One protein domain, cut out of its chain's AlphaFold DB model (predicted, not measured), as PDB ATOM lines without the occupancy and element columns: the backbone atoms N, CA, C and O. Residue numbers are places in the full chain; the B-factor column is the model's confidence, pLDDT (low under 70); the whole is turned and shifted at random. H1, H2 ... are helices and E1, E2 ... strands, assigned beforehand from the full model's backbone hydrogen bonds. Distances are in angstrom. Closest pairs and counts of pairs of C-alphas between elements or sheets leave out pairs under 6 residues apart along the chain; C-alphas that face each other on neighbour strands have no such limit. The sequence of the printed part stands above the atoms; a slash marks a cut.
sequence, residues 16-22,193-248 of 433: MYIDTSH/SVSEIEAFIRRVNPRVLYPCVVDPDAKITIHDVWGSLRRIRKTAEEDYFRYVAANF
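AT A GLANCE: This is residues 16 to 22 and 193 to 248 of the 433 residues of an uncharacterized protein of Sphaeroforma arctica JP610 (UniProt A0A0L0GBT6). A small open assembly has two short strands, E1 and E2, side by side, and a V-shaped helical hairpin of H2 and H3 that packs on E2, with H1 to one side near H2. Residues 216 to 221 stick out as a free loop. The printed part has 63 residues in the order E1, H1, E2, H2, H3; its sheet, E1 then E2, is parallel and the class is mostly helix. It is compact, with a radius of gyration of the C-alphas of 11.4 A and spans of 32 by 29 by 17 A.

IN THESE COORDINATES: Find C-alpha 16 at (-40.085, 31.176, 42.841), where E1, residues 16 to 18, begins and runs 6.1 A. H1, residues 194 to 204, runs 15.2 A, and E2, residues 208 to 211, 10.4 A. H2, residues 222 to 230, runs 12.3 A; H3, residues 236 to 248, runs 18.5 A to C-alpha 248 at (-27.736, 31.659, 26.945).

HOW THE PARTS SIT: Look first at E1 and E2, parallel at 21 degrees: N 16 and O 208 are 2.9 A apart, within hydrogen-bond range. The closest C-alphas of E2 and H3, Val 208 and Asp 239, are 5.6 A apart; those of E2 and H2, Pro 211 and Val 225, 7.2 A. The hairpin H2 and H3 runs opposite ways at a shallow tilt of 32 degrees; H3 touches H2 with residues 236 to 237 alone, closest C-alphas Arg 230 and Ala 236, 5.7 A. H1 and H2 are close but not clearly touching, closest C-alphas Glu 198 and Leu 229, 7.9 A. H1 and H3 are apart. In H1, H2 and H3 every O i to N i+4 pair is within hydrogen-bond range.

THE WHOLE: The C-alphas farthest apart, Ser 195 and Phe 248, are 32.4 A apart. Residues 23 to 192 are not printed; C-alphas 22 and 193 are 5.8 A apart across the cut. Of the links printed whole, none is long. The pLDDT is under 70 in residues 215 to 248.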
ATOM      1  N   MET A  16     -40.345  31.772  41.534       88.31
ATOM      2  CA  MET A  16     -40.085  31.176  42.841       88.31
ATOM      3  C   MET A  16     -38.793  30.357  42.806       88.31
ATOM      4  O   MET A  16     -38.713  29.326  42.139       88.31
ATOM      5  N   TYR A  17     -37.803  30.820  43.563       90.94
ATOM      6  CA  TYR A  17     -36.599  30.071  43.907       90.94
ATOM      7  C   TYR A  17     -36.924  29.192  45.117       90.94
ATOM      8  O   TYR A  17     -37.444  29.700  46.112       90.94
ATOM      9  N   ILE A  18     -36.699  27.880  45.018       90.38
ATOM     10  CA  ILE A  18     -37.139  26.915  46.032       90.38
ATOM     11  C   ILE A  18     -36.042  25.914  46.400       90.38
ATOM     12  O   ILE A  18     -35.369  25.346  45.541       90.38
ATOM     13  N   ASP A  19     -35.886  25.686  47.703       90.81
ATOM     14  CA  ASP A  19     -35.013  24.652  48.253       90.81
ATOM     15  C   ASP A  19     -35.487  23.252  47.828       90.81
ATOM     16  O   ASP A  19     -36.617  22.843  48.094       90.81
ATOM     17  N   THR A  20     -34.598  22.519  47.161       87.25
ATOM     18  CA  THR A  20     -34.834  21.177  46.616       87.25
ATOM     19  C   THR A  20     -33.966  20.100  47.276       87.25
ATOM     20  O   THR A  20     -33.856  18.997  46.747       87.25
ATOM     21  N   SER A  21     -33.403  20.361  48.464       84.62
ATOM     22  CA  SER A  21     -32.477  19.466  49.196       84.62
ATOM     23  C   SER A  21     -32.984  18.031  49.444       84.62
ATOM     24  O   SER A  21     -32.180  17.107  49.610       84.62
ATOM     25  N   HIS A  22     -34.307  17.826  49.450       83.00
ATOM     26  CA  HIS A  22     -34.965  16.514  49.551       83.00
ATOM     27  C   HIS A  22     -35.631  16.028  48.251       83.00
ATOM     28  O   HIS A  22     -36.080  14.883  48.201       83.00
ATOM     29  N   SER A 193     -39.824  18.325  53.195       87.19
ATOM     30  CA  SER A 193     -40.003  17.096  52.407       87.19
ATOM     31  C   SER A 193     -40.590  17.390  51.023       87.19
ATOM     32  O   SER A 193     -41.113  18.479  50.777       87.19
ATOM     33  N   VAL A 194     -40.548  16.410  50.111       84.25
ATOM     34  CA  VAL A 194     -41.126  16.574  48.761       84.25
ATOM     35  C   VAL A 194     -42.628  16.872  48.830       84.25
ATOM     36  O   VAL A 194     -43.103  17.701  48.059       84.25
ATOM     37  N   SER A 195     -43.376  16.280  49.771       83.06
ATOM     38  CA  SER A 195     -44.816  16.543  49.899       83.06
ATOM     39  C   SER A 195     -45.143  17.916  50.496       83.06
ATOM     40  O   SER A 195     -46.109  18.551  50.073       83.06
ATOM     41  N   GLU A 196     -44.327  18.421  51.425       88.81
ATOM     42  CA  GLU A 196     -44.436  19.797  51.930       88.81
ATOM     43  C   GLU A 196     -44.109  20.814  50.825       88.81
ATOM     44  O   GLU A 196     -44.822  21.804  50.663       88.81
ATOM     45  N   ILE A 197     -43.081  20.540  50.010       89.31
ATOM     46  CA  ILE A 197     -42.731  21.318  48.811       89.31
ATOM     47  C   ILE A 197     -43.886  21.306  47.796       89.31
ATOM     48  O   ILE A 197     -44.271  22.353  47.279       89.31
ATOM     49  N   GLU A 198     -44.483  20.143  47.545       84.19
ATOM     50  CA  GLU A 198     -45.626  19.954  46.648       84.19
ATOM     51  C   GLU A 198     -46.879  20.711  47.111       84.19
ATOM     52  O   GLU A 198     -47.508  21.410  46.311       84.19
ATOM     53  N   ALA A 199     -47.209  20.644  48.402       85.38
ATOM     54  CA  ALA A 199     -48.301  21.413  48.991       85.38
ATOM     55  C   ALA A 199     -48.041  22.929  48.918       85.38
ATOM     56  O   ALA A 199     -48.939  23.694  48.557       85.38
ATOM     57  N   PHE A 200     -46.810  23.368  49.197       91.12
ATOM     58  CA  PHE A 200     -46.430  24.780  49.168       91.12
ATOM     59  C   PHE A 200     -46.472  25.359  47.745       91.12
ATOM     60  O   PHE A 200     -47.126  26.379  47.526       91.12
ATOM     61  N   ILE A 201     -45.891  24.669  46.754       87.19
ATOM     62  CA  ILE A 201     -45.970  25.058  45.335       87.19
ATOM     63  C   ILE A 201     -47.431  25.154  44.878       87.19
ATOM     64  O   ILE A 201     -47.789  26.126  44.212       87.19
ATOM     65  N   ARG A 202     -48.294  24.194  45.245       83.31
ATOM     66  CA  ARG A 202     -49.727  24.243  44.897       83.31
ATOM     67  C   ARG A 202     -50.452  25.423  45.542       83.31
ATOM     68  O   ARG A 202     -51.266  26.054  44.876       83.31
ATOM     69  N   ARG A 203     -50.160  25.743  46.808       85.94
ATOM     70  CA  ARG A 203     -50.811  26.852  47.529       85.94
ATOM     71  C   ARG A 203     -50.346  28.235  47.061       85.94
ATOM     72  O   ARG A 203     -51.131  29.177  47.147       85.94
ATOM     73  N   VAL A 204     -49.101  28.354  46.597       87.75
ATOM     74  CA  VAL A 204     -48.502  29.601  46.083       87.75
ATOM     75  C   VAL A 204     -48.777  29.805  44.586       87.75
ATOM     76  O   VAL A 204     -48.908  30.941  44.143       87.75
ATOM     77  N   ASN A 205     -48.873  28.718  43.813       83.75
ATOM     78  CA  ASN A 205     -49.072  28.698  42.359       83.75
ATOM     79  C   ASN A 205     -48.190  29.711  41.581       83.75
ATOM     80  O   ASN A 205     -48.711  30.556  40.845       83.75
ATOM     81  N   PRO A 206     -46.851  29.660  41.735       86.06
ATOM     82  CA  PRO A 206     -45.959  30.605  41.074       86.06
ATOM     83  C   PRO A 206     -45.959  30.401  39.552       86.06
ATOM     84  O   PRO A 206     -46.113  29.275  39.070       86.06
ATOM     85  N   ARG A 207     -45.732  31.465  38.767       78.56
ATOM     86  CA  ARG A 207     -45.656  31.339  37.298       78.56
ATOM     87  C   ARG A 207     -44.437  30.521  36.851       78.56
ATOM     88  O   ARG A 207     -44.582  29.780  35.887       78.56
ATOM     89  N   VAL A 208     -43.295  30.634  37.532       79.75
ATOM     90  CA  VAL A 208     -42.010  30.001  37.171       79.75
ATOM     91  C   VAL A 208     -41.345  29.398  38.419       79.75
ATOM     92  O   VAL A 208     -41.388  30.007  39.489       79.75
ATOM     93  N   LEU A 209     -40.720  28.219  38.288       83.12
ATOM     94  CA  LEU A 209     -40.063  27.474  39.379       83.12
ATOM     95  C   LEU A 209     -38.569  27.236  39.106       83.12
ATOM     96  O   LEU A 209     -38.215  26.629  38.092       83.12
ATOM     97  N   TYR A 210     -37.717  27.623  40.058       83.44
ATOM     98  CA  TYR A 210     -36.265  27.445  40.011       83.44
ATOM     99  C   TYR A 210     -35.760  26.598  41.195       83.44
ATOM    100  O   TYR A 210     -35.856  27.053  42.337       83.44
ATOM    101  N   PRO A 211     -35.214  25.387  40.960       85.12
ATOM    102  CA  PRO A 211     -34.616  24.577  42.016       85.12
ATOM    103  C   PRO A 211     -33.282  25.189  42.467       85.12
ATOM    104  O   PRO A 211     -32.394  25.424  41.650       85.12
ATOM    105  N   CYS A 212     -33.128  25.440  43.766       87.38
ATOM    106  CA  CYS A 212     -31.911  26.031  44.335       87.38
ATOM    107  C   CYS A 212     -30.808  25.010  44.635       87.38
ATOM    108  O   CYS A 212     -29.656  25.401  44.798       87.38
ATOM    109  N   VAL A 213     -31.148  23.722  44.749       84.06
ATOM    110  CA  VAL A 213     -30.221  22.672  45.190       84.06
ATOM    111  C   VAL A 213     -30.282  21.481  44.241       84.06
ATOM    112  O   VAL A 213     -31.327  20.844  44.102       84.06
ATOM    113  N   VAL A 214     -29.151  21.149  43.626       76.88
ATOM    114  CA  VAL A 214     -28.912  19.876  42.933       76.88
ATOM    115  C   VAL A 214     -27.870  19.122  43.755       76.88
ATOM    116  O   VAL A 214     -26.921  19.731  44.241       76.88
ATOM    117  N   ASP A 215     -28.079  17.826  43.969       69.06
ATOM    118  CA  ASP A 215     -27.203  16.987  44.790       69.06
ATOM    119  C   ASP A 215     -26.108  16.393  43.878       69.06
ATOM    120  O   ASP A 215     -26.431  15.549  43.035       69.06
ATOM    121  N   PRO A 216     -24.844  16.862  43.952       58.34
ATOM    122  CA  PRO A 216     -23.819  16.508  42.964       58.34
ATOM    123  C   PRO A 216     -23.441  15.023  43.029       58.34
ATOM    124  O   PRO A 216     -23.177  14.403  41.999       58.34
ATOM    125  N   ASP A 217     -23.491  14.428  44.223       58.56
ATOM    126  CA  ASP A 217     -23.145  13.024  44.459       58.56
ATOM    127  C   ASP A 217     -24.235  12.064  43.955       58.56
ATOM    128  O   ASP A 217     -23.976  10.889  43.685       58.56
ATOM    129  N   ALA A 218     -25.472  12.549  43.807       60.47
ATOM    130  CA  ALA A 218     -26.623  11.731  43.433       60.47
ATOM    131  C   ALA A 218     -26.647  11.301  41.954       60.47
ATOM    132  O   ALA A 218     -27.514  10.507  41.584       60.47
ATOM    133  N   LYS A 219     -25.746  11.831  41.108       60.50
ATOM    134  CA  LYS A 219     -25.807  11.739  39.631       60.50
ATOM    135  C   LYS A 219     -27.151  12.204  39.044       60.50
ATOM    136  O   LYS A 219     -27.547  11.776  37.965       60.50
ATOM    137  N   ILE A 220     -27.850  13.074  39.771       62.09
ATOM    138  CA  ILE A 220     -29.130  13.661  39.381       62.09
ATOM    139  C   ILE A 220     -28.860  14.975  38.657       62.09
ATOM    140  O   ILE A 220     -28.180  15.860  39.175       62.09
ATOM    141  N   THR A 221     -29.403  15.112  37.452       64.31
ATOM    142  CA  THR A 221     -29.323  16.367  36.710       64.31
ATOM    143  C   THR A 221     -30.395  17.332  37.203       64.31
ATOM    144  O   THR A 221     -31.426  16.945  37.760       64.31
ATOM    145  N   ILE A 222     -30.222  18.620  36.910       65.62
ATOM    146  CA  ILE A 222     -31.269  19.616  37.160       65.62
ATOM    147  C   ILE A 222     -32.578  19.293  36.397       65.62
ATOM    148  O   ILE A 222     -33.663  19.649  36.859       65.62
ATOM    149  N   HIS A 223     -32.507  18.544  35.282       64.38
ATOM    150  CA  HIS A 223     -33.687  18.059  34.555       64.38
ATOM    151  C   HIS A 223     -34.491  17.034  35.365       64.38
ATOM    152  O   HIS A 223     -35.716  17.057  35.286       64.38
ATOM    153  N   ASP A 224     -33.845  16.171  36.155       67.69
ATOM    154  CA  ASP A 224     -34.518  15.159  36.987       67.69
ATOM    155  C   ASP A 224     -35.210  15.803  38.199       67.69
ATOM    156  O   ASP A 224     -36.324  15.419  38.577       67.69
ATOM    157  N   VAL A 225     -34.597  16.857  38.751       69.44
ATOM    158  CA  VAL A 225     -35.216  17.718  39.772       69.44
ATOM    159  C   VAL A 225     -36.468  18.382  39.195       69.44
ATOM    160  O   VAL A 225     -37.555  18.233  39.758       69.44
ATOM    161  N   TRP A 226     -36.366  19.024  38.022       67.50
ATOM    162  CA  TRP A 226     -37.543  19.533  37.309       67.50
ATOM    163  C   TRP A 226     -38.538  18.418  36.962       67.50
ATOM    164  O   TRP A 226     -39.735  18.645  37.066       67.50
ATOM    165  N   GLY A 227     -38.092  17.208  36.617       66.56
ATOM    166  CA  GLY A 227     -38.933  16.038  36.348       66.56
ATOM    167  C   GLY A 227     -39.790  15.628  37.547       66.56
ATOM    168  O   GLY A 227     -40.977  15.331  37.397       66.56
ATOM    169  N   SER A 228     -39.240  15.713  38.758       66.19
ATOM    170  CA  SER A 228     -40.025  15.553  39.984       66.19
ATOM    171  C   SER A 228     -40.995  16.719  40.206       66.19
ATOM    172  O   SER A 228     -42.152  16.471  40.541       66.19
ATOM    173  N   LEU A 229     -40.600  17.962  39.904       67.44
ATOM    174  CA  LEU A 229     -41.493  19.130  39.957       67.44
ATOM    175  C   LEU A 229     -42.608  19.114  38.881       67.44
ATOM    176  O   LEU A 229     -43.694  19.640  39.127       67.44
ATOM    177  N   ARG A 230     -42.421  18.462  37.720       63.69
ATOM    178  CA  ARG A 230     -43.459  18.311  36.669       63.69
ATOM    179  C   ARG A 230     -44.704  17.578  37.173       63.69
ATOM    180  O   ARG A 230     -45.811  17.910  36.753       63.69
ATOM    181  N   ARG A 231     -44.538  16.615  38.093       61.31
ATOM    182  CA  ARG A 231     -45.654  15.909  38.758       61.31
ATOM    183  C   ARG A 231     -46.504  16.847  39.625       61.31
ATOM    184  O   ARG A 231     -47.691  16.602  39.817       61.31
ATOM    185  N   ILE A 232     -45.908  17.941  40.100       61.03
ATOM    186  CA  ILE A 232     -46.556  18.963  40.927       61.03
ATOM    187  C   ILE A 232     -47.241  20.016  40.040       61.03
ATOM    188  O   ILE A 232     -48.376  20.404  40.325       61.03
ATOM    189  N   ARG A 233     -46.586  20.450  38.948       62.28
ATOM    190  CA  ARG A 233     -47.087  21.478  38.014       62.28
ATOM    191  C   ARG A 233     -46.664  21.193  36.562       62.28
ATOM    192  O   ARG A 233     -45.489  21.309  36.216       62.28
ATOM    193  N   LYS A 234     -47.641  20.895  35.692       56.19
ATOM    194  CA  LYS A 234     -47.429  20.454  34.292       56.19
ATOM    195  C   LYS A 234     -46.591  21.409  33.420       56.19
ATOM    196  O   LYS A 234     -45.904  20.942  32.523       56.19
ATOM    197  N   THR A 235     -46.627  22.720  33.668       53.03
ATOM    198  CA  THR A 235     -45.965  23.742  32.829       53.03
ATOM    199  C   THR A 235     -44.472  23.947  33.118       53.03
ATOM    200  O   THR A 235     -43.827  24.731  32.427       53.03
ATOM    201  N   ALA A 236     -43.897  23.250  34.108       52.81
ATOM    202  CA  ALA A 236     -42.515  23.470  34.562       52.81
ATOM    203  C   ALA A 236     -41.429  23.249  33.481       52.81
ATOM    204  O   ALA A 236     -40.297  23.698  33.644       52.81
ATOM    205  N   GLU A 237     -41.754  22.576  32.373       53.59
ATOM    206  CA  GLU A 237     -40.842  22.388  31.238       53.59
ATOM    207  C   GLU A 237     -40.701  23.642  30.358       53.59
ATOM    208  O   GLU A 237     -39.586  23.988  29.970       53.59
ATOM    209  N   GLU A 238     -41.788  24.379  30.100       58.38
ATOM    210  CA  GLU A 238     -41.703  25.669  29.395       58.38
ATOM    211  C   GLU A 238     -40.841  26.665  30.178       58.38
ATOM    212  O   GLU A 238     -40.054  27.417  29.609       58.38
ATOM    213  N   ASP A 239     -40.994  26.643  31.501       58.72
ATOM    214  CA  ASP A 239     -40.281  27.492  32.448       58.72
ATOM    215  C   ASP A 239     -38.771  27.200  32.450       58.72
ATOM    216  O   ASP A 239     -37.964  28.132  32.490       58.72
ATOM    217  N   TYR A 240     -38.377  25.934  32.278       57.16
ATOM    218  CA  TYR A 240     -36.980  25.570  32.038       57.16
ATOM    219  C   TYR A 240     -36.464  26.073  30.682       57.16
ATOM    220  O   TYR A 240     -35.407  26.702  30.623       57.16
ATOM    221  N   PHE A 241     -37.200  25.870  29.585       58.38
ATOM    222  CA  PHE A 241     -36.749  26.358  28.276       58.38
ATOM    223  C   PHE A 241     -36.663  27.896  28.218       58.38
ATOM    224  O   PHE A 241     -35.732  28.429  27.610       58.38
ATOM    225  N   ARG A 242     -37.547  28.617  28.927       61.03
ATOM    226  CA  ARG A 242     -37.436  30.069  29.174       61.03
ATOM    227  C   ARG A 242     -36.146  30.419  29.925       61.03
ATOM    228  O   ARG A 242     -35.434  31.328  29.503       61.03
ATOM    229  N   TYR A 243     -35.814  29.688  30.992       61.50
ATOM    230  CA  TYR A 243     -34.588  29.887  31.775       61.50
ATOM    231  C   TYR A 243     -33.312  29.679  30.953       61.50
ATOM    232  O   TYR A 243     -32.414  30.525  30.975       61.50
ATOM    233  N   VAL A 244     -33.233  28.582  30.192       61.97
ATOM    234  CA  VAL A 244     -32.086  28.289  29.320       61.97
ATOM    235  C   VAL A 244     -31.943  29.378  28.259       61.97
ATOM    236  O   VAL A 244     -30.857  29.932  28.101       61.97
ATOM    237  N   ALA A 245     -33.036  29.757  27.586       59.75
ATOM    238  CA  ALA A 245     -33.023  30.800  26.562       59.75
ATOM    239  C   ALA A 245     -32.613  32.183  27.106       59.75
ATOM    240  O   ALA A 245     -31.894  32.918  26.425       59.75
ATOM    241  N   ALA A 246     -33.020  32.536  28.329       60.78
ATOM    242  CA  ALA A 246     -32.608  33.779  28.978       60.78
ATOM    243  C   ALA A 246     -31.095  33.789  29.274       60.78
ATOM    244  O   ALA A 246     -30.377  34.699  28.852       60.78
ATOM    245  N   ASN A 247     -30.583  32.744  29.928       56.22
ATOM    246  CA  ASN A 247     -29.190  32.704  30.376       56.22
ATOM    247  C   ASN A 247     -28.184  32.495  29.229       56.22
ATOM    248  O   ASN A 247     -27.109  33.101  29.246       56.22
ATOM    249  N   PHE A 248     -28.550  31.756  28.171       54.41
ATOM    250  CA  PHE A 248     -27.736  31.659  26.945       54.41
ATOM    251  C   PHE A 248     -27.523  33.012  26.250       54.41
ATOM    252  O   PHE A 248     -26.551  33.179  25.512       54.41
TER     253      PHE A 248